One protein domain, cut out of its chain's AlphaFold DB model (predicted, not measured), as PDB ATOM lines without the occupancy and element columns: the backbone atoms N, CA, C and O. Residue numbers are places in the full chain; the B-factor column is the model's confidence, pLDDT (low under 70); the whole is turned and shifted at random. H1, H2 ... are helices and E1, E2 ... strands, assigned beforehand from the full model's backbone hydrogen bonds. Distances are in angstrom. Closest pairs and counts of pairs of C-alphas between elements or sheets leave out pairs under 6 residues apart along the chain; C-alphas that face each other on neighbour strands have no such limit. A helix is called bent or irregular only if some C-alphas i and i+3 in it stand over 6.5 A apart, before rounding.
ATOM      1  N   GLU A  12     -56.026  19.110  26.623       95.00
ATOM      2  CA  GLU A  12     -56.781  20.279  26.157       95.00
ATOM      3  C   GLU A  12     -58.256  20.250  26.576       95.00
ATOM      4  O   GLU A  12     -58.844  21.306  26.790       95.00
ATOM      5  N   ALA A  13     -58.852  19.066  26.719       92.38
ATOM      6  CA  ALA A  13     -60.246  18.920  27.119       92.38
ATOM      7  C   ALA A  13     -60.478  19.088  28.631       92.38
ATOM      8  O   ALA A  13     -61.620  19.295  29.025       92.38
ATOM      9  N   VAL A  14     -59.435  18.970  29.462       92.00
ATOM     10  CA  VAL A  14     -59.555  18.961  30.938       92.00
ATOM     11  C   VAL A  14     -58.859  20.124  31.625       92.00
ATOM     12  O   VAL A  14     -59.110  20.368  32.800       92.00
ATOM     13  N   ILE A  15     -57.980  20.842  30.923       94.75
ATOM     14  CA  ILE A  15     -57.173  21.899  31.536       94.75
ATOM     15  C   ILE A  15     -58.020  23.000  32.176       94.75
ATOM     16  O   ILE A  15     -57.651  23.495  33.234       94.75
ATOM     17  N   ASP A  16     -59.153  23.359  31.575       96.31
ATOM     18  CA  ASP A  16     -59.999  24.421  32.114       96.31
ATOM     19  C   ASP A  16     -60.668  23.975  33.433       96.31
ATOM     20  O   ASP A  16     -60.687  24.742  34.395       96.31
ATOM     21  N   ASP A  17     -61.101  22.712  33.537       94.56
ATOM     22  CA  ASP A  17     -61.628  22.136  34.786       94.56
ATOM     23  C   ASP A  17     -60.534  22.016  35.861       94.56
ATOM     24  O   ASP A  17     -60.772  22.301  37.036       94.56
ATOM     25  N   ALA A  18     -59.311  21.641  35.468       93.50
ATOM     26  CA  ALA A  18     -58.167  21.582  36.378       93.50
ATOM     27  C   ALA A  18     -57.806  22.971  36.934       93.50
ATOM     28  O   ALA A  18     -57.534  23.108  38.125       93.50
ATOM     29  N   ILE A  19     -57.859  24.015  36.098       96.31
ATOM     30  CA  ILE A  19     -57.645  25.409  36.516       96.31
ATOM     31  C   ILE A  19     -58.694  25.844  37.539       96.31
ATOM     32  O   ILE A  19     -58.336  26.498  38.517       96.31
ATOM     33  N   VAL A  20     -59.966  25.486  37.332       96.50
ATOM     34  CA  VAL A  20     -61.038  25.785  38.294       96.50
ATOM     35  C   VAL A  20     -60.780  25.067  39.614       96.50
ATOM     36  O   VAL A  20     -60.717  25.727  40.646       96.50
ATOM     37  N   SER A  21     -60.534  23.755  39.582       94.19
ATOM     38  CA  SER A  21     -60.283  22.969  40.797       94.19
ATOM     39  C   SER A  21     -59.075  23.480  41.590       94.19
ATOM     40  O   SER A  21     -59.141  23.569  42.812       94.19
ATOM     41  N   ARG A  22     -57.979  23.857  40.918       93.62
ATOM     42  CA  ARG A  22     -56.819  24.465  41.587       93.62
ATOM     43  C   ARG A  22     -57.114  25.858  42.117       93.62
ATOM     44  O   ARG A  22     -56.628  26.212  43.184       93.62
ATOM     45  N   GLY A  23     -57.905  26.638  41.387       94.56
ATOM     46  CA  GLY A  23     -58.355  27.945  41.843       94.56
ATOM     47  C   GLY A  23     -59.132  27.863  43.152       94.56
ATOM     48  O   GLY A  23     -58.842  28.639  44.055       94.56
ATOM     49  N   GLU A  24     -60.046  26.899  43.271       94.44
ATOM     50  CA  GLU A  24     -60.798  26.629  44.506       94.44
ATOM     51  C   GLU A  24     -59.854  26.252  45.660       94.44
ATOM     52  O   GLU A  24     -59.898  26.880  46.715       94.44
ATOM     53  N   ASP A  25     -58.921  25.317  45.428       92.25
ATOM     54  CA  ASP A  25     -57.931  24.913  46.439       92.25
ATOM     55  C   ASP A  25     -57.105  26.116  46.951       92.25
ATOM     56  O   ASP A  25     -56.891  26.266  48.157       92.25
ATOM     57  N   PHE A  26     -56.632  26.991  46.052       93.19
ATOM     58  CA  PHE A  26     -55.868  28.182  46.440       93.19
ATOM     59  C   PHE A  26     -56.722  29.252  47.105       93.19
ATOM     60  O   PHE A  26     -56.237  29.887  48.035       93.19
ATOM     61  N   GLN A  27     -57.965  29.457  46.677       92.56
ATOM     62  CA  GLN A  27     -58.869  30.402  47.332       92.56
ATOM     63  C   GLN A  27     -59.114  30.013  48.790       92.56
ATOM     64  O   GLN A  27     -58.941  30.856  49.668       92.56
ATOM     65  N   ASP A  28     -59.375  28.733  49.058       89.62
ATOM     66  CA  ASP A  28     -59.526  28.219  50.422       89.62
ATOM     67  C   ASP A  28     -58.269  28.472  51.276       89.62
ATOM     68  O   ASP A  28     -58.355  28.851  52.448       89.62
ATOM     69  N   MET A  29     -57.077  28.280  50.697       88.44
ATOM     70  CA  MET A  29     -55.804  28.543  51.381       88.44
ATOM     71  C   MET A  29     -55.585  30.037  51.648       88.44
ATOM     72  O   MET A  29     -55.190  30.401  52.756       88.44
ATOM     73  N   ILE A  30     -55.873  30.902  50.671       89.62
ATOM     74  CA  ILE A  30     -55.765  32.363  50.793       89.62
ATOM     75  C   ILE A  30     -56.675  32.865  51.912       89.62
ATOM     76  O   ILE A  30     -56.215  33.569  52.808       89.62
ATOM     77  N   GLU A  31     -57.944  32.457  51.902       88.38
ATOM     78  CA  GLU A  31     -58.908  32.831  52.936       88.38
ATOM     79  C   GLU A  31     -58.440  32.385  54.328       88.38
ATOM     80  O   GLU A  31     -58.548  33.144  55.294       88.38
ATOM     81  N   GLY A  32     -57.856  31.187  54.435       83.94
ATOM     82  CA  GLY A  32     -57.269  30.687  55.678       83.94
ATOM     83  C   GLY A  32     -56.043  31.477  56.152       83.94
ATOM     84  O   GLY A  32     -55.887  31.698  57.351       83.94
ATOM     85  N   MET A  33     -55.184  31.923  55.234       81.25
ATOM     86  CA  MET A  33     -53.957  32.665  55.555       81.25
ATOM     87  C   MET A  33     -54.212  34.147  55.877       81.25
ATOM     88  O   MET A  33     -53.520  34.710  56.731       81.25
ATOM     89  N   GLU A  34     -55.191  34.775  55.215       81.25
ATOM     90  CA  GLU A  34     -55.533  36.200  55.363       81.25
ATOM     91  C   GLU A  34     -56.586  36.474  56.456       81.25
ATOM     92  O   GLU A  34     -56.756  37.617  56.891       81.25
ATOM     93  N   SER A  35     -57.285  35.443  56.940       73.94
ATOM     94  CA  SER A  35     -58.250  35.560  58.035       73.94
ATOM     95  C   SER A  35     -57.570  35.953  59.355       73.94
ATOM     96  O   SER A  35     -56.897  35.158  60.004       73.94
ATOM     97  N   SER A  36     -57.792  37.197  59.790       58.50
ATOM     98  CA  SER A  36     -57.296  37.736  61.068       58.50
ATOM     99  C   SER A  36     -58.092  37.271  62.303       58.50
ATOM    100  O   SER A  36     -57.640  37.500  63.424       58.50
ATOM    101  N   ASP A  37     -59.280  36.679  62.126       56.22
ATOM    102  CA  ASP A  37     -60.289  36.520  63.193       56.22
ATOM    103  C   ASP A  37     -60.625  35.062  63.548       56.22
ATOM    104  O   ASP A  37     -61.505  34.797  64.371       56.22
ATOM    105  N   MET A  38     -59.914  34.089  62.982       48.41
ATOM    106  CA  MET A  38     -60.123  32.679  63.294       48.41
ATOM    107  C   MET A  38     -58.898  32.124  64.013       48.41
ATOM    108  O   MET A  38     -57.820  32.014  63.447       48.41
ATOM    109  N   ILE A  39     -59.097  31.665  65.251       50.41
ATOM    110  CA  ILE A  39     -58.241  30.677  65.935       50.41
ATOM    111  C   ILE A  39     -58.436  29.302  65.248       50.41
ATOM    112  O   ILE A  39     -58.650  28.278  65.887       50.41
ATOM    113  N   VAL A  40     -58.492  29.286  63.919       49.75
ATOM    114  CA  VAL A  40     -58.134  28.130  63.109       49.75
ATOM    115  C   VAL A  40     -56.668  28.396  62.864       49.75
ATOM    116  O   VAL A  40     -56.336  29.434  62.302       49.75
ATOM    117  N   GLU A  41     -55.809  27.571  63.454       54.47
ATOM    118  CA  GLU A  41     -54.377  27.826  63.532       54.47
ATOM    119  C   GLU A  41     -53.874  28.272  62.153       54.47
ATOM    120  O   GLU A  41     -53.909  27.497  61.208       54.47
ATOM    121  N   GLN A  42     -53.448  29.535  62.015       53.59
ATOM    122  CA  GLN A  42     -52.807  30.069  60.801       53.59
ATOM    123  C   GLN A  42     -51.654  29.152  60.333       53.59
ATOM    124  O   GLN A  42     -51.286  29.125  59.157       53.59
ATOM    125  N   ASP A  43     -51.143  28.360  61.279       60.78
ATOM    126  CA  ASP A  43     -50.240  27.231  61.120       60.78
ATOM    127  C   ASP A  43     -50.774  26.142  60.164       60.78
ATOM    128  O   ASP A  43     -50.028  25.698  59.304       60.78
ATOM    129  N   ASP A  44     -52.058  25.764  60.205       75.12
ATOM    130  CA  ASP A  44     -52.641  24.705  59.361       75.12
ATOM    131  C   ASP A  44     -52.776  25.134  57.893       75.12
ATOM    132  O   ASP A  44     -52.357  24.409  56.995       75.12
ATOM    133  N   ALA A  45     -53.284  26.340  57.614       76.19
ATOM    134  CA  ALA A  45     -53.399  26.838  56.236       76.19
ATOM    135  C   ALA A  45     -52.022  27.062  55.587       76.19
ATOM    136  O   ALA A  45     -51.795  26.668  54.442       76.19
ATOM    137  N   THR A  46     -51.081  27.634  56.345       76.19
ATOM    138  CA  THR A  46     -49.699  27.835  55.890       76.19
ATOM    139  C   THR A  46     -48.986  26.500  55.676       76.19
ATOM    140  O   THR A  46     -48.366  26.302  54.631       76.19
ATOM    141  N   THR A  47     -49.120  25.559  56.619       81.19
ATOM    142  CA  THR A  47     -48.558  24.203  56.492       81.19
ATOM    143  C   THR A  47     -49.134  23.498  55.274       81.19
ATOM    144  O   THR A  47     -48.373  23.016  54.438       81.19
ATOM    145  N   ARG A  48     -50.462  23.514  55.101       82.38
ATOM    146  CA  ARG A  48     -51.126  22.937  53.927       82.38
ATOM    147  C   ARG A  48     -50.575  23.515  52.635       82.38
ATOM    148  O   ARG A  48     -50.278  22.743  51.734       82.38
ATOM    149  N   PHE A  49     -50.399  24.833  52.546       84.38
ATOM    150  CA  PHE A  49     -49.831  25.472  51.360       84.38
ATOM    151  C   PHE A  49     -48.380  25.036  51.089       84.38
ATOM    152  O   PHE A  49     -48.024  24.726  49.948       84.38
ATOM    153  N   HIS A  50     -47.539  24.957  52.125       82.12
ATOM    154  CA  HIS A  50     -46.143  24.513  52.000       82.12
ATOM    155  C   HIS A  50     -46.019  23.037  51.621       82.12
ATOM    156  O   HIS A  50     -45.103  22.675  50.886       82.12
ATOM    157  N   GLU A  51     -46.954  22.201  52.069       85.06
ATOM    158  CA  GLU A  51     -47.033  20.782  51.715       85.06
ATOM    159  C   GLU A  51     -47.762  20.532  50.384       85.06
ATOM    160  O   GLU A  51     -47.659  19.441  49.826       85.06
ATOM    161  N   TYR A  52     -48.486  21.524  49.853       84.94
ATOM    162  CA  TYR A  52     -49.305  21.375  48.646       84.94
ATOM    163  C   TYR A  52     -48.468  21.182  47.374       84.94
ATOM    164  O   TYR A  52     -48.856  20.470  46.444       84.94
ATOM    165  N   GLY A  53     -47.311  21.841  47.330       85.06
ATOM    166  CA  GLY A  53     -46.383  21.773  46.213       85.06
ATOM    167  C   GLY A  53     -45.400  20.624  46.359       85.06
ATOM    168  O   GLY A  53     -44.878  20.364  47.438       85.06
ATOM    169  N   LEU A  54     -45.070  19.984  45.241       86.69
ATOM    170  CA  LEU A  54     -43.986  19.011  45.184       86.69
ATOM    171  C   LEU A  54     -42.619  19.689  45.029       86.69
ATOM    172  O   LEU A  54     -41.629  19.200  45.569       86.69
ATOM    173  N   SER A  55     -42.536  20.777  44.256       89.12
ATOM    174  CA  SER A  55     -41.285  21.525  44.092       89.12
ATOM    175  C   SER A  55     -41.506  22.974  43.651       89.12
ATOM    176  O   SER A  55     -42.522  23.296  43.030       89.12
ATOM    177  N   LEU A  56     -40.541  23.843  43.961       90.31
ATOM    178  CA  LEU A  56     -40.481  25.232  43.512       90.31
ATOM    179  C   LEU A  56     -39.057  25.529  43.035       90.31
ATOM    180  O   LEU A  56     -38.152  25.691  43.846       90.31
ATOM    181  N   ASP A  57     -38.856  25.592  41.719       89.38
ATOM    182  CA  ASP A  57     -37.515  25.677  41.136       89.38
ATOM    183  C   ASP A  57     -37.487  26.562  39.894       89.38
ATOM    184  O   ASP A  57     -38.385  26.511  39.045       89.38
ATOM    185  N   TRP A  58     -36.403  27.312  39.714       86.38
ATOM    186  CA  TRP A  58     -36.126  27.954  38.434       86.38
ATOM    187  C   TRP A  58     -35.779  26.904  37.383       86.38
ATOM    188  O   TRP A  58     -34.931  26.040  37.598       86.38
ATOM    189  N   GLN A  59     -36.440  26.966  36.231       87.06
ATOM    190  CA  GLN A  59     -36.064  26.140  35.093       87.06
ATOM    191  C   GLN A  59     -34.871  26.745  34.363       87.06
ATOM    192  O   GLN A  59     -34.830  27.946  34.086       87.06
ATOM    193  N   GLU A  60     -33.904  25.880  34.058       70.94
ATOM    194  CA  GLU A  60     -32.693  26.244  33.333       70.94
ATOM    195  C   GLU A  60     -33.022  26.870  31.974       70.94
ATOM    196  O   GLU A  60     -33.932  26.437  31.262       70.94
ATOM    197  N   ILE A  61     -32.230  27.876  31.601       70.06
ATOM    198  CA  ILE A  61     -32.326  28.538  30.303       70.06
ATOM    199  C   ILE A  61     -31.854  27.552  29.232       70.06
ATOM    200  O   ILE A  61     -30.656  27.314  29.076       70.06
ATOM    201  N   LYS A  62     -32.799  26.987  28.483       75.19
ATOM    202  CA  LYS A  62     -32.505  26.244  27.254       75.19
ATOM    203  C   LYS A  62     -32.432  27.202  26.074       75.19
ATOM    204  O   LYS A  62     -33.049  28.265  26.074       75.19
ATOM    205  N   GLU A  63     -31.671  26.826  25.051       71.88
ATOM    206  CA  GLU A  63     -31.544  27.625  23.834       71.88
ATOM    207  C   GLU A  63     -32.926  27.859  23.199       71.88
ATOM    208  O   GLU A  63     -33.625  26.917  22.834       71.88
ATOM    209  N   GLY A  64     -33.328  29.129  23.101       71.56
ATOM    210  CA  GLY A  64     -34.626  29.529  22.551       71.56
ATOM    211  C   GLY A  64     -35.796  29.549  23.543       71.56
ATOM    212  O   GLY A  64     -36.892  29.937  23.140       71.56
ATOM    213  N   GLU A  65     -35.590  29.202  24.817       78.38
ATOM    214  CA  GLU A  65     -36.621  29.266  25.862       78.38
ATOM    215  C   GLU A  65     -36.304  30.348  26.904       78.38
ATOM    216  O   GLU A  65     -35.152  30.571  27.278       78.38
ATOM    217  N   LEU A  66     -37.343  31.042  27.379       75.06
ATOM    218  CA  LEU A  66     -37.208  31.974  28.498       75.06
ATOM    219  C   LEU A  66     -37.153  31.190  29.817       75.06
ATOM    220  O   LEU A  66     -37.913  30.228  29.961       75.06
ATOM    221  N   PRO A  67     -36.327  31.608  30.794       85.19
ATOM    222  CA  PRO A  67     -36.398  31.040  32.132       85.19
ATOM    223  C   PRO A  67     -37.773  31.310  32.746       85.19
ATOM    224  O   PRO A  67     -38.419  32.316  32.447       85.19
ATOM    225  N   TYR A  68     -38.192  30.431  33.645       89.75
ATOM    226  CA  TYR A  68     -39.378  30.625  34.469       89.75
ATOM    227  C   TYR A  68     -39.200  29.936  35.815       89.75
ATOM    228  O   TYR A  68     -38.507  28.921  35.920       89.75
ATOM    229  N   LEU A  69     -39.844  30.486  36.839       91.75
ATOM    230  CA  LEU A  69     -40.020  29.813  38.115       91.75
ATOM    231  C   LEU A  69     -41.154  28.800  37.954       91.75
ATOM    232  O   LEU A  69     -42.232  29.149  37.469       91.75
ATOM    233  N   LYS A  70     -40.909  27.543  38.311       93.31
ATOM    234  CA  LYS A  70     -41.872  26.450  38.187       93.31
ATOM    235  C   LYS A  70     -42.302  26.001  39.569       93.31
ATOM    236  O   LYS A  70     -41.478  25.487  40.318       93.31
ATOM    237  N   TYR A  71     -43.592  26.125  39.846       94.75
ATOM    238  CA  TYR A  71     -44.240  25.467  40.968       94.75
ATOM    239  C   TYR A  71     -44.908  24.184  40.466       94.75
ATOM    240  O   TYR A  71     -45.779  24.234  39.596       94.75
ATOM    241  N   LEU A  72     -44.428  23.034  40.936       93.50
ATOM    242  CA  LEU A  72     -44.873  21.708  40.512       93.50
ATOM    243  C   LEU A  72     -45.833  21.123  41.543       93.50
ATOM    244  O   LEU A  72     -45.489  21.027  42.717       93.50
ATOM    245  N   ILE A  73     -46.982  20.643  41.081       91.31
ATOM    246  CA  ILE A  73     -47.982  19.938  41.883       91.31
ATOM    247  C   ILE A  73     -48.155  18.542  41.272       91.31
ATOM    248  O   ILE A  73     -48.368  18.395  40.065       91.31
ATOM    249  N   SER A  74     -47.994  17.491  42.077       80.25
ATOM    250  CA  SER A  74     -48.168  16.110  41.612       80.25
ATOM    251  C   SER A  74     -48.443  15.155  42.770       80.25
ATOM    252  O   SER A  74     -47.600  14.976  43.647       80.25
ATOM    253  N   TRP A  75     -49.598  14.486  42.724       67.81
ATOM    254  CA  TRP A  75     -50.065  13.548  43.755       67.81
ATOM    255  C   TRP A  75     -50.297  12.133  43.200       67.81
ATOM    256  O   TRP A  75     -51.298  11.484  43.490       67.81
ATOM    257  N   GLY A  76     -49.367  11.636  42.373       58.31
ATOM    258  CA  GLY A  76     -49.417  10.260  41.853       58.31
ATOM    259  C   GLY A  76     -50.325  10.051  40.630       58.31
ATOM    260  O   GLY A  76     -50.812   8.942  40.420       58.31
ATOM    261  N   GLY A  77     -50.523  11.096  39.817       69.12
ATOM    262  CA  GLY A  77     -51.299  11.097  38.569       69.12
ATOM    263  C   GLY A  77     -50.762  12.131  37.562       69.12
ATOM    264  O   GLY A  77     -49.551  12.383  37.569       69.12
ATOM    265  N   PRO A  78     -51.615  12.728  36.702       72.31
ATOM    266  CA  PRO A  78     -51.258  13.899  35.902       72.31
ATOM    267  C   PRO A  78     -50.577  14.969  36.764       72.31
ATOM    268  O   PRO A  78     -50.949  15.176  37.919       72.31
ATOM    269  N   SER A  79     -49.546  15.603  36.215       85.12
ATOM    270  CA  SER A  79     -48.811  16.669  36.900       85.12
ATOM    271  C   SER A  79     -49.290  18.029  36.424       85.12
ATOM    272  O   SER A  79     -49.620  18.210  35.251       85.12
ATOM    273  N   GLU A  80     -49.287  18.986  37.336       92.44
ATOM    274  CA  GLU A  80     -49.664  20.364  37.072       92.44
ATOM    275  C   GLU A  80     -48.459  21.249  37.360       92.44
ATOM    276  O   GLU A  80     -47.757  21.082  38.360       92.44
ATOM    277  N   GLU A  81     -48.179  22.174  36.453       94.88
ATOM    278  CA  GLU A  81     -47.139  23.175  36.647       94.88
ATOM    279  C   GLU A  81     -47.765  24.559  36.580       94.88
ATOM    280  O   GLU A  81     -48.482  24.877  35.629       94.88
ATOM    281  N   ILE A  82     -47.423  25.408  37.542       96.38
ATOM    282  CA  ILE A  82     -47.658  26.845  37.451       96.38
ATOM    283  C   ILE A  82     -46.311  27.494  37.155       96.38
ATOM    284  O   ILE A  82     -45.348  27.366  37.916       96.38
ATOM    285  N   ARG A  83     -46.222  28.139  35.993       95.31
ATOM    286  CA  ARG A  83     -44.991  28.736  35.473       95.31
ATOM    287  C   ARG A  83     -45.080  30.246  35.561       95.31
ATOM    288  O   ARG A  83     -45.944  30.844  34.924       95.31
ATOM    289  N   PHE A  84     -44.154  30.857  36.288       94.44
ATOM    290  CA  PHE A  84     -44.051  32.304  36.428       94.44
ATOM    291  C   PHE A  84     -42.869  32.813  35.609       94.44
ATOM    292  O   PHE A  84     -41.706  32.523  35.901       94.44
ATOM    293  N   TYR A  85     -43.165  33.579  34.565       91.88
ATOM    294  CA  TYR A  85     -42.153  34.112  33.662       91.88
ATOM    295  C   TYR A  85     -41.678  35.489  34.133       91.88
ATOM    296  O   TYR A  85     -42.512  36.326  34.499       91.88
ATOM    297  N   PRO A  86     -40.369  35.782  34.061       89.38
ATOM    298  CA  PRO A  86     -39.852  37.112  34.334       89.38
ATOM    299  C   PRO A  86     -40.458  38.155  33.389       89.38
ATOM    300  O   PRO A  86     -40.425  38.013  32.166       89.38
ATOM    301  N   LYS A  87     -40.977  39.240  33.957       89.75
ATOM    302  CA  LYS A  87     -41.302  40.481  33.247       89.75
ATOM    303  C   LYS A  87     -40.053  41.324  33.030       89.75
ATOM    304  O   LYS A  87     -39.871  41.915  31.969       89.75
ATOM    305  N   THR A  88     -39.205  41.394  34.050       84.75
ATOM    306  CA  THR A  88     -37.900  42.048  33.985       84.75
ATOM    307  C   THR A  88     -36.860  41.133  34.595       84.75
ATOM    308  O   THR A  88     -37.117  40.468  35.596       84.75
ATOM    309  N   PHE A  89     -35.686  41.113  33.975       76.00
ATOM    310  CA  PHE A  89     -34.574  40.295  34.417       76.00
ATOM    311  C   PHE A  89     -33.286  41.103  34.347       76.00
ATOM    312  O   PHE A  89     -32.906  41.593  33.281       76.00
ATOM    313  N   ASN A  90     -32.627  41.269  35.488       73.12
ATOM    314  CA  ASN A  90     -31.333  41.915  35.576       73.12
ATOM    315  C   ASN A  90     -30.410  41.126  36.508       73.12
ATOM    316  O   ASN A  90     -30.441  41.290  37.726       73.12
ATOM    317  N   MET A  91     -29.543  40.312  35.902       66.25
ATOM    318  CA  MET A  91     -28.537  39.529  36.625       66.25
ATOM    319  C   MET A  91     -27.516  40.388  37.368       66.25
ATOM    320  O   MET A  91     -26.996  39.956  38.388       66.25
ATOM    321  N   GLN A  92     -27.205  41.586  36.868       66.56
ATOM    322  CA  GLN A  92     -26.202  42.449  37.487       66.56
ATOM    323  C   GLN A  92     -26.674  42.996  38.840       66.56
ATOM    324  O   GLN A  92     -25.849  43.235  39.718       66.56
ATOM    325  N   TYR A  93     -27.984  43.192  39.002       67.69
ATOM    326  CA  TYR A  93     -28.577  43.770  40.210       67.69
ATOM    327  C   TYR A  93     -29.440  42.785  41.005       67.69
ATOM    328  O   TYR A  93     -30.085  43.209  41.953       67.69
ATOM    329  N   GLY A  94     -29.498  41.509  40.611       66.00
ATOM    330  CA  GLY A  94     -30.341  40.509  41.279       66.00
ATOM    331  C   GLY A  94     -31.848  40.758  41.134       66.00
ATOM    332  O   GLY A  94     -32.644  40.163  41.853       66.00
ATOM    333  N   ILE A  95     -32.271  41.623  40.204       67.31
ATOM    334  CA  ILE A  95     -33.679  42.011  40.065       67.31
ATOM    335  C   ILE A  95     -34.370  41.066  39.086       67.31
ATOM    336  O   ILE A  95     -34.071  41.065  37.889       67.31
ATOM    337  N   CYS A  96     -35.357  40.330  39.582       80.25
ATOM    338  CA  CYS A  96     -36.303  39.582  38.768       80.25
ATOM    339  C   CYS A  96     -37.718  39.916  39.238       80.25
ATOM    340  O   CYS A  96     -38.052  39.651  40.388       80.25
ATOM    341  N   THR A  97     -38.541  40.496  38.361       87.94
ATOM    342  CA  THR A  97     -39.982  40.634  38.636       87.94
ATOM    343  C   THR A  97     -40.744  39.620  37.813       87.94
ATOM    344  O   THR A  97     -40.454  39.450  36.628       87.94
ATOM    345  N   LEU A  98     -41.706  38.938  38.423       90.25
ATOM    346  CA  LEU A  98     -42.554  37.969  37.740       90.25
ATOM    347  C   LEU A  98     -43.703  38.694  37.020       90.25
ATOM    348  O   LEU A  98     -44.172  39.748  37.448       90.25
ATOM    349  N   GLY A  99     -44.131  38.157  35.880       93.00
ATOM    350  CA  GLY A  99     -45.140  38.768  35.018       93.00
ATOM    351  C   GLY A  99     -46.199  37.779  34.574       93.00
ATOM    352  O   GLY A  99     -47.228  37.637  35.228       93.00
ATOM    353  N   LYS A 100     -45.949  37.146  33.424       95.75
ATOM    354  CA  LYS A 100     -46.868  36.178  32.821       95.75
ATOM    355  C   LYS A 100     -46.911  34.903  33.661       95.75
ATOM    356  O   LYS A 100     -45.867  34.439  34.120       95.75
ATOM    357  N   ILE A 101     -48.100  34.330  33.791       97.81
ATOM    358  CA  ILE A 101     -48.348  33.085  34.508       97.81
ATOM    359  C   ILE A 101     -49.017  32.096  33.555       97.81
ATOM    360  O   ILE A 101     -50.021  32.421  32.919       97.81
ATOM    361  N   GLU A 102     -48.465  30.890  33.443       97.62
ATOM    362  CA  GLU A 102     -49.093  29.796  32.701       97.62
ATOM    363  C   GLU A 102     -49.414  28.623  33.617       97.62
ATOM    364  O   GLU A 102     -48.563  28.181  34.386       97.62
ATOM    365  N   PHE A 103     -50.622  28.088  33.466       97.44
ATOM    366  CA  PHE A 103     -50.986  26.780  33.985       97.44
ATOM    367  C   PHE A 103     -50.684  25.737  32.921       97.44
ATOM    368  O   PHE A 103     -51.070  25.919  31.762       97.44
ATOM    369  N   VAL A 104     -50.017  24.651  33.293       95.88
ATOM    370  CA  VAL A 104     -49.717  23.539  32.392       95.88
ATOM    371  C   VAL A 104     -50.234  22.252  33.001       95.88
ATOM    372  O   VAL A 104     -49.734  21.803  34.029       95.88
ATOM    373  N   TYR A 105     -51.207  21.648  32.329       94.88
ATOM    374  CA  TYR A 105     -51.718  20.329  32.670       94.88
ATOM    375  C   TYR A 105     -50.964  19.281  31.858       94.88
ATOM    376  O   TYR A 105     -50.865  19.405  30.634       94.88
ATOM    377  N   LYS A 106     -50.407  18.267  32.520       91.50
ATOM    378  CA  LYS A 106     -49.552  17.253  31.894       91.50
ATOM    379  C   LYS A 106     -50.023  15.862  32.272       91.50
ATOM    380  O   LYS A 106     -49.955  15.484  33.437       91.50
ATOM    381  N   ASP A 107     -50.358  15.060  31.276       88.69
ATOM    382  CA  ASP A 107     -50.661  13.644  31.450       88.69
ATOM    383  C   ASP A 107     -49.774  12.828  30.513       88.69
ATOM    384  O   ASP A 107     -49.959  12.885  29.305       88.69
ATOM    385  N   TRP A 108     -48.784  12.127  31.078       81.38
ATOM    386  CA  TRP A 108     -47.744  11.287  30.448       81.38
ATOM    387  C   TRP A 108     -47.248  11.674  29.038       81.38
ATOM    388  O   TRP A 108     -46.076  12.015  28.884       81.38
ATOM    389  N   PHE A 109     -48.095  11.577  28.014       85.25
ATOM    390  CA  PHE A 109     -47.786  11.812  26.600       85.25
ATOM    391  C   PHE A 109     -48.428  13.075  26.003       85.25
ATOM    392  O   PHE A 109     -48.211  13.353  24.824       85.25
ATOM    393  N   ASP A 110     -49.198  13.832  26.780       90.50
ATOM    394  CA  ASP A 110     -49.892  15.043  26.350       90.50
ATOM    395  C   ASP A 110     -49.727  16.177  27.371       90.50
ATOM    396  O   ASP A 110     -49.533  15.965  28.571       90.50
ATOM    397  N   ASN A 111     -49.789  17.412  26.887       93.12
ATOM    398  CA  ASN A 111     -49.855  18.589  27.734       93.12
ATOM    399  C   ASN A 111     -50.691  19.685  27.083       93.12
ATOM    400  O   ASN A 111     -50.671  19.867  25.868       93.12
ATOM    401  N   ALA A 112     -51.374  20.447  27.926       95.44
ATOM    402  CA  ALA A 112     -52.063  21.664  27.542       95.44
ATOM    403  C   ALA A 112     -51.557  22.812  28.408       95.44
ATOM    404  O   ALA A 112     -51.095  22.600  29.532       95.44
ATOM    405  N   ARG A 113     -51.652  24.036  27.889       96.69
ATOM    406  CA  ARG A 113     -51.295  25.243  28.639       96.69
ATOM    407  C   ARG A 113     -52.333  26.341  28.475       96.69
ATOM    408  O   ARG A 113     -52.926  26.487  27.402       96.69
ATOM    409  N   ARG A 114     -52.515  27.140  29.522       98.00
ATOM    410  CA  ARG A 114     -53.360  28.341  29.518       98.00
ATOM    411  C   ARG A 114     -52.634  29.496  30.182       98.00
ATOM    412  O   ARG A 114     -51.950  29.307  31.183       98.00
ATOM    413  N   ASP A 115     -52.799  30.686  29.617       98.06
ATOM    414  CA  ASP A 115     -52.414  31.922  30.291       98.06
ATOM    415  C   ASP A 115     -53.443  32.220  31.384       98.06
ATOM    416  O   ASP A 115     -54.625  32.411  31.096       98.06
ATOM    417  N   ILE A 116     -52.980  32.244  32.630       98.38
ATOM    418  CA  ILE A 116     -53.797  32.483  33.823       98.38
ATOM    419  C   ILE A 116     -53.368  33.759  34.553       98.38
ATOM    420  O   ILE A 116     -53.742  33.977  35.698       98.38
ATOM    421  N   THR A 117     -52.615  34.643  33.886       98.19
ATOM    422  CA  THR A 117     -52.088  35.899  34.461       98.19
ATOM    423  C   THR A 117     -53.187  36.819  35.014       98.19
ATOM    424  O   THR A 117     -52.905  37.734  35.782       98.19
ATOM    425  N   HIS A 118     -54.433  36.601  34.596       97.56
ATOM    426  CA  HIS A 118     -55.604  37.389  34.957       97.56
ATOM    427  C   HIS A 118     -56.432  36.792  36.107       97.56
ATOM    428  O   HIS A 118     -57.414  37.414  36.497       97.56
ATOM    429  N   LEU A 119     -56.092  35.600  36.611       98.00
ATOM    430  CA  LEU A 119     -56.810  34.969  37.720       98.00
ATOM    431  C   LEU A 119     -56.250  35.455  39.061       98.00
ATOM    432  O   LEU A 119     -55.036  35.440  39.265       98.00
ATOM    433  N   ASP A 120     -57.133  35.837  39.985       97.25
ATOM    434  CA  ASP A 120     -56.742  36.450  41.264       97.25
ATOM    435  C   ASP A 120     -55.858  35.527  42.116       97.25
ATOM    436  O   ASP A 120     -54.815  35.953  42.606       97.25
ATOM    437  N   TRP A 121     -56.203  34.239  42.218       96.69
ATOM    438  CA  TRP A 121     -55.394  33.261  42.956       96.69
ATOM    439  C   TRP A 121     -53.997  33.076  42.338       96.69
ATOM    440  O   TRP A 121     -53.014  32.872  43.047       96.69
ATOM    441  N   ALA A 122     -53.877  33.191  41.012       97.50
ATOM    442  CA  ALA A 122     -52.600  33.061  40.318       97.50
ATOM    443  C   ALA A 122     -51.720  34.294  40.557       97.50
ATOM    444  O   ALA A 122     -50.513  34.175  40.776       97.50
ATOM    445  N   VAL A 123     -52.335  35.480  40.543       96.75
ATOM    446  CA  VAL A 123     -51.692  36.745  40.913       96.75
ATOM    447  C   VAL A 123     -51.195  36.694  42.355       96.75
ATOM    448  O   VAL A 123     -50.036  37.030  42.593       96.75
ATOM    449  N   TRP A 124     -52.019  36.199  43.279       95.56
ATOM    450  CA  TRP A 124     -51.634  36.012  44.674       95.56
ATOM    451  C   TRP A 124     -50.408  35.100  44.807       95.56
ATOM    452  O   TRP A 124     -49.422  35.490  45.429       95.56
ATOM    453  N   LEU A 125     -50.397  33.940  44.135       95.06
ATOM    454  CA  LEU A 125     -49.242  33.031  44.149       95.06
ATOM    455  C   LEU A 125     -47.970  33.680  43.606       95.06
ATOM    456  O   LEU A 125     -46.888  33.493  44.160       95.06
ATOM    457  N   ARG A 126     -48.084  34.432  42.506       95.19
ATOM    458  CA  ARG A 126     -46.948  35.146  41.915       95.19
ATOM    459  C   ARG A 126     -46.345  36.115  42.923       95.19
ATOM    460  O   ARG A 126     -45.124  36.158  43.056       95.19
ATOM    461  N   ASP A 127     -47.190  36.899  43.579       93.38
ATOM    462  CA  ASP A 127     -46.749  37.928  44.513       93.38
ATOM    463  C   ASP A 127     -46.143  37.271  45.765       93.38
ATOM    464  O   ASP A 127     -45.019  37.610  46.137       93.38
ATOM    465  N   TYR A 128     -46.779  36.217  46.293       91.88
ATOM    466  CA  TYR A 128     -46.240  35.406  47.388       91.88
ATOM    467  C   TYR A 128     -44.848  34.836  47.067       91.88
ATOM    468  O   TYR A 128     -43.910  34.989  47.851       91.88
ATOM    469  N   PHE A 129     -44.668  34.188  45.910       91.19
ATOM    470  CA  PHE A 129     -43.371  33.612  45.538       91.19
ATOM    471  C   PHE A 129     -42.323  34.670  45.199       91.19
ATOM    472  O   PHE A 129     -41.143  34.453  45.460       91.19
ATOM    473  N   GLN A 130     -42.714  35.823  44.655       88.25
ATOM    474  CA  GLN A 130     -41.777  36.922  44.429       88.25
ATOM    475  C   GLN A 130     -41.200  37.457  45.748       88.25
ATOM    476  O   GLN A 130     -40.029  37.833  45.791       88.25
ATOM    477  N   GLU A 131     -42.002  37.482  46.813       86.69
ATOM    478  CA  GLU A 131     -41.580  37.934  48.142       86.69
ATOM    479  C   GLU A 131     -40.774  36.874  48.904       86.69
ATOM    480  O   GLU A 131     -39.791  37.201  49.569       86.69
ATOM    481  N   THR A 132     -41.167  35.603  48.798       84.62
ATOM    482  CA  THR A 132     -40.588  34.506  49.594       84.62
ATOM    483  C   THR A 132     -39.442  33.767  48.906       84.62
ATOM    484  O   THR A 132     -38.621  33.152  49.586       84.62
ATOM    485  N   PHE A 133     -39.340  33.848  47.577       77.50
ATOM    486  CA  PHE A 133     -38.333  33.150  46.777       77.50
ATOM    487  C   PHE A 133     -37.561  34.112  45.848       77.50
ATOM    488  O   PHE A 133     -37.649  34.021  44.616       77.50
ATOM    489  N   PRO A 134     -36.791  35.069  46.410       66.88
ATOM    490  CA  PRO A 134     -36.063  36.047  45.615       66.88
ATOM    491  C   PRO A 134     -34.950  35.390  44.791       66.88
ATOM    492  O   PRO A 134     -34.249  34.474  45.232       66.88
ATOM    493  N   PHE A 135     -34.748  35.918  43.583       63.69
ATOM    494  CA  PHE A 135     -33.816  35.392  42.578       63.69
ATOM    495  C   PHE A 135     -32.346  35.344  43.041       63.69
ATOM    496  O   PHE A 135     -31.553  34.566  42.513       63.69
TER     497      PHE A 135
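Overview. This is residues 12 to 135 of the 141 residues of an uncharacterized protein of Candidatus Marinimicrobia bacterium (UniProt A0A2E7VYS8). A strongly twisted wall of five strands has two helices, H1 and H3, over one face, while its other face is bare of named helices. The long H1 crosses E4 and E5 with its residues 12 to 22, then runs on past the sheet to fold back into H2, making a helical hairpin whose far end reaches away from the sheet; H3 packs over E3 and E4. The 124 printed residues hold H1, H2, E1, E2, E3, E4, E5 and H3, in that order, a mixed class of helices and strands. The sheet runs E1 - E2 - E3 - E4 - E5, antiparallel throughout. The whole is compact, with a radius of gyration of the C-alphas of 15.3 A and spans of 50 by 41 by 25 A.

Along the chain. Find C-alpha 12 at (-56.781, 20.279, 26.157); from there H1 runs 33.3 A through residues 12 to 34. It is irregular: C-alphas 13 and 16 are 7.4 A apart. Next come H2, residues 42 to 52, E1, residues 55 to 58, and E2, residues 69 to 73. Look then for E3, residues 79 to 90, 30.7 A long, which bends by 66 degrees at residue 87. E4, residues 95 to 107, is 34.2 A long and bends by 63 degrees at residue 99. E5 holds residues 110 to 115, and H3, residues 120 to 132, ends at C-alpha 132, (-40.588, 34.506, 49.594).

Arrangement. Begin with the sheet, a meander in which each strand is the antiparallel neighbour of the one before. Look for N 57 and O 70 of E1 and E2 at 3.0 A, N 71 and O 82 of E2 and E3 at 2.9 A, N 83 and O 102 of E3 and E4 at 2.8 A, and N 105 and O 112 of E4 and E5 at 3.0 A. H1 is on the sheet at a height of 8.1 A, in two layers, a helix on one face of a sheet. It lies over E4 and E5, slantwise at 40 degrees to E4 on the local plane; its C-alpha 12 is 5.1 A from that of Ala 112, the closest pair of H1 and E5. H3 is on the same face at a height of 8.9 A, over E4 and only just over E3, on which 3 of its C-alphas fall. The closest C-alphas of H3 and E4 are those of Arg 126 and Leu 98, 6.7 A. H1, with residues 23 to 30 alone, touches H3 at a steep tilt of 61 degrees, closest at the C-alphas of Phe 26 and Trp 121, 6.2 A. H2 is not on the sheet; it touches H1 at a shallow tilt of 26 degrees, opposite ways, closest at the C-alphas of Gly 32 and Ala 45, 5.5 A. H2 and H3 are apart. In H2 and H3 every O i to N i+4 pair is within hydrogen-bond range; in H1 17 of 19 are.

Size, cuts and confidence. The two C-alphas farthest apart, those of Ile 39 and Glu 63, are 49.9 A apart. The printed part has no cut, and no link is long. Confidence is under 70 at residues 36 to 43, 75 to 77, 91 to 95 and 134 to 135 of this model.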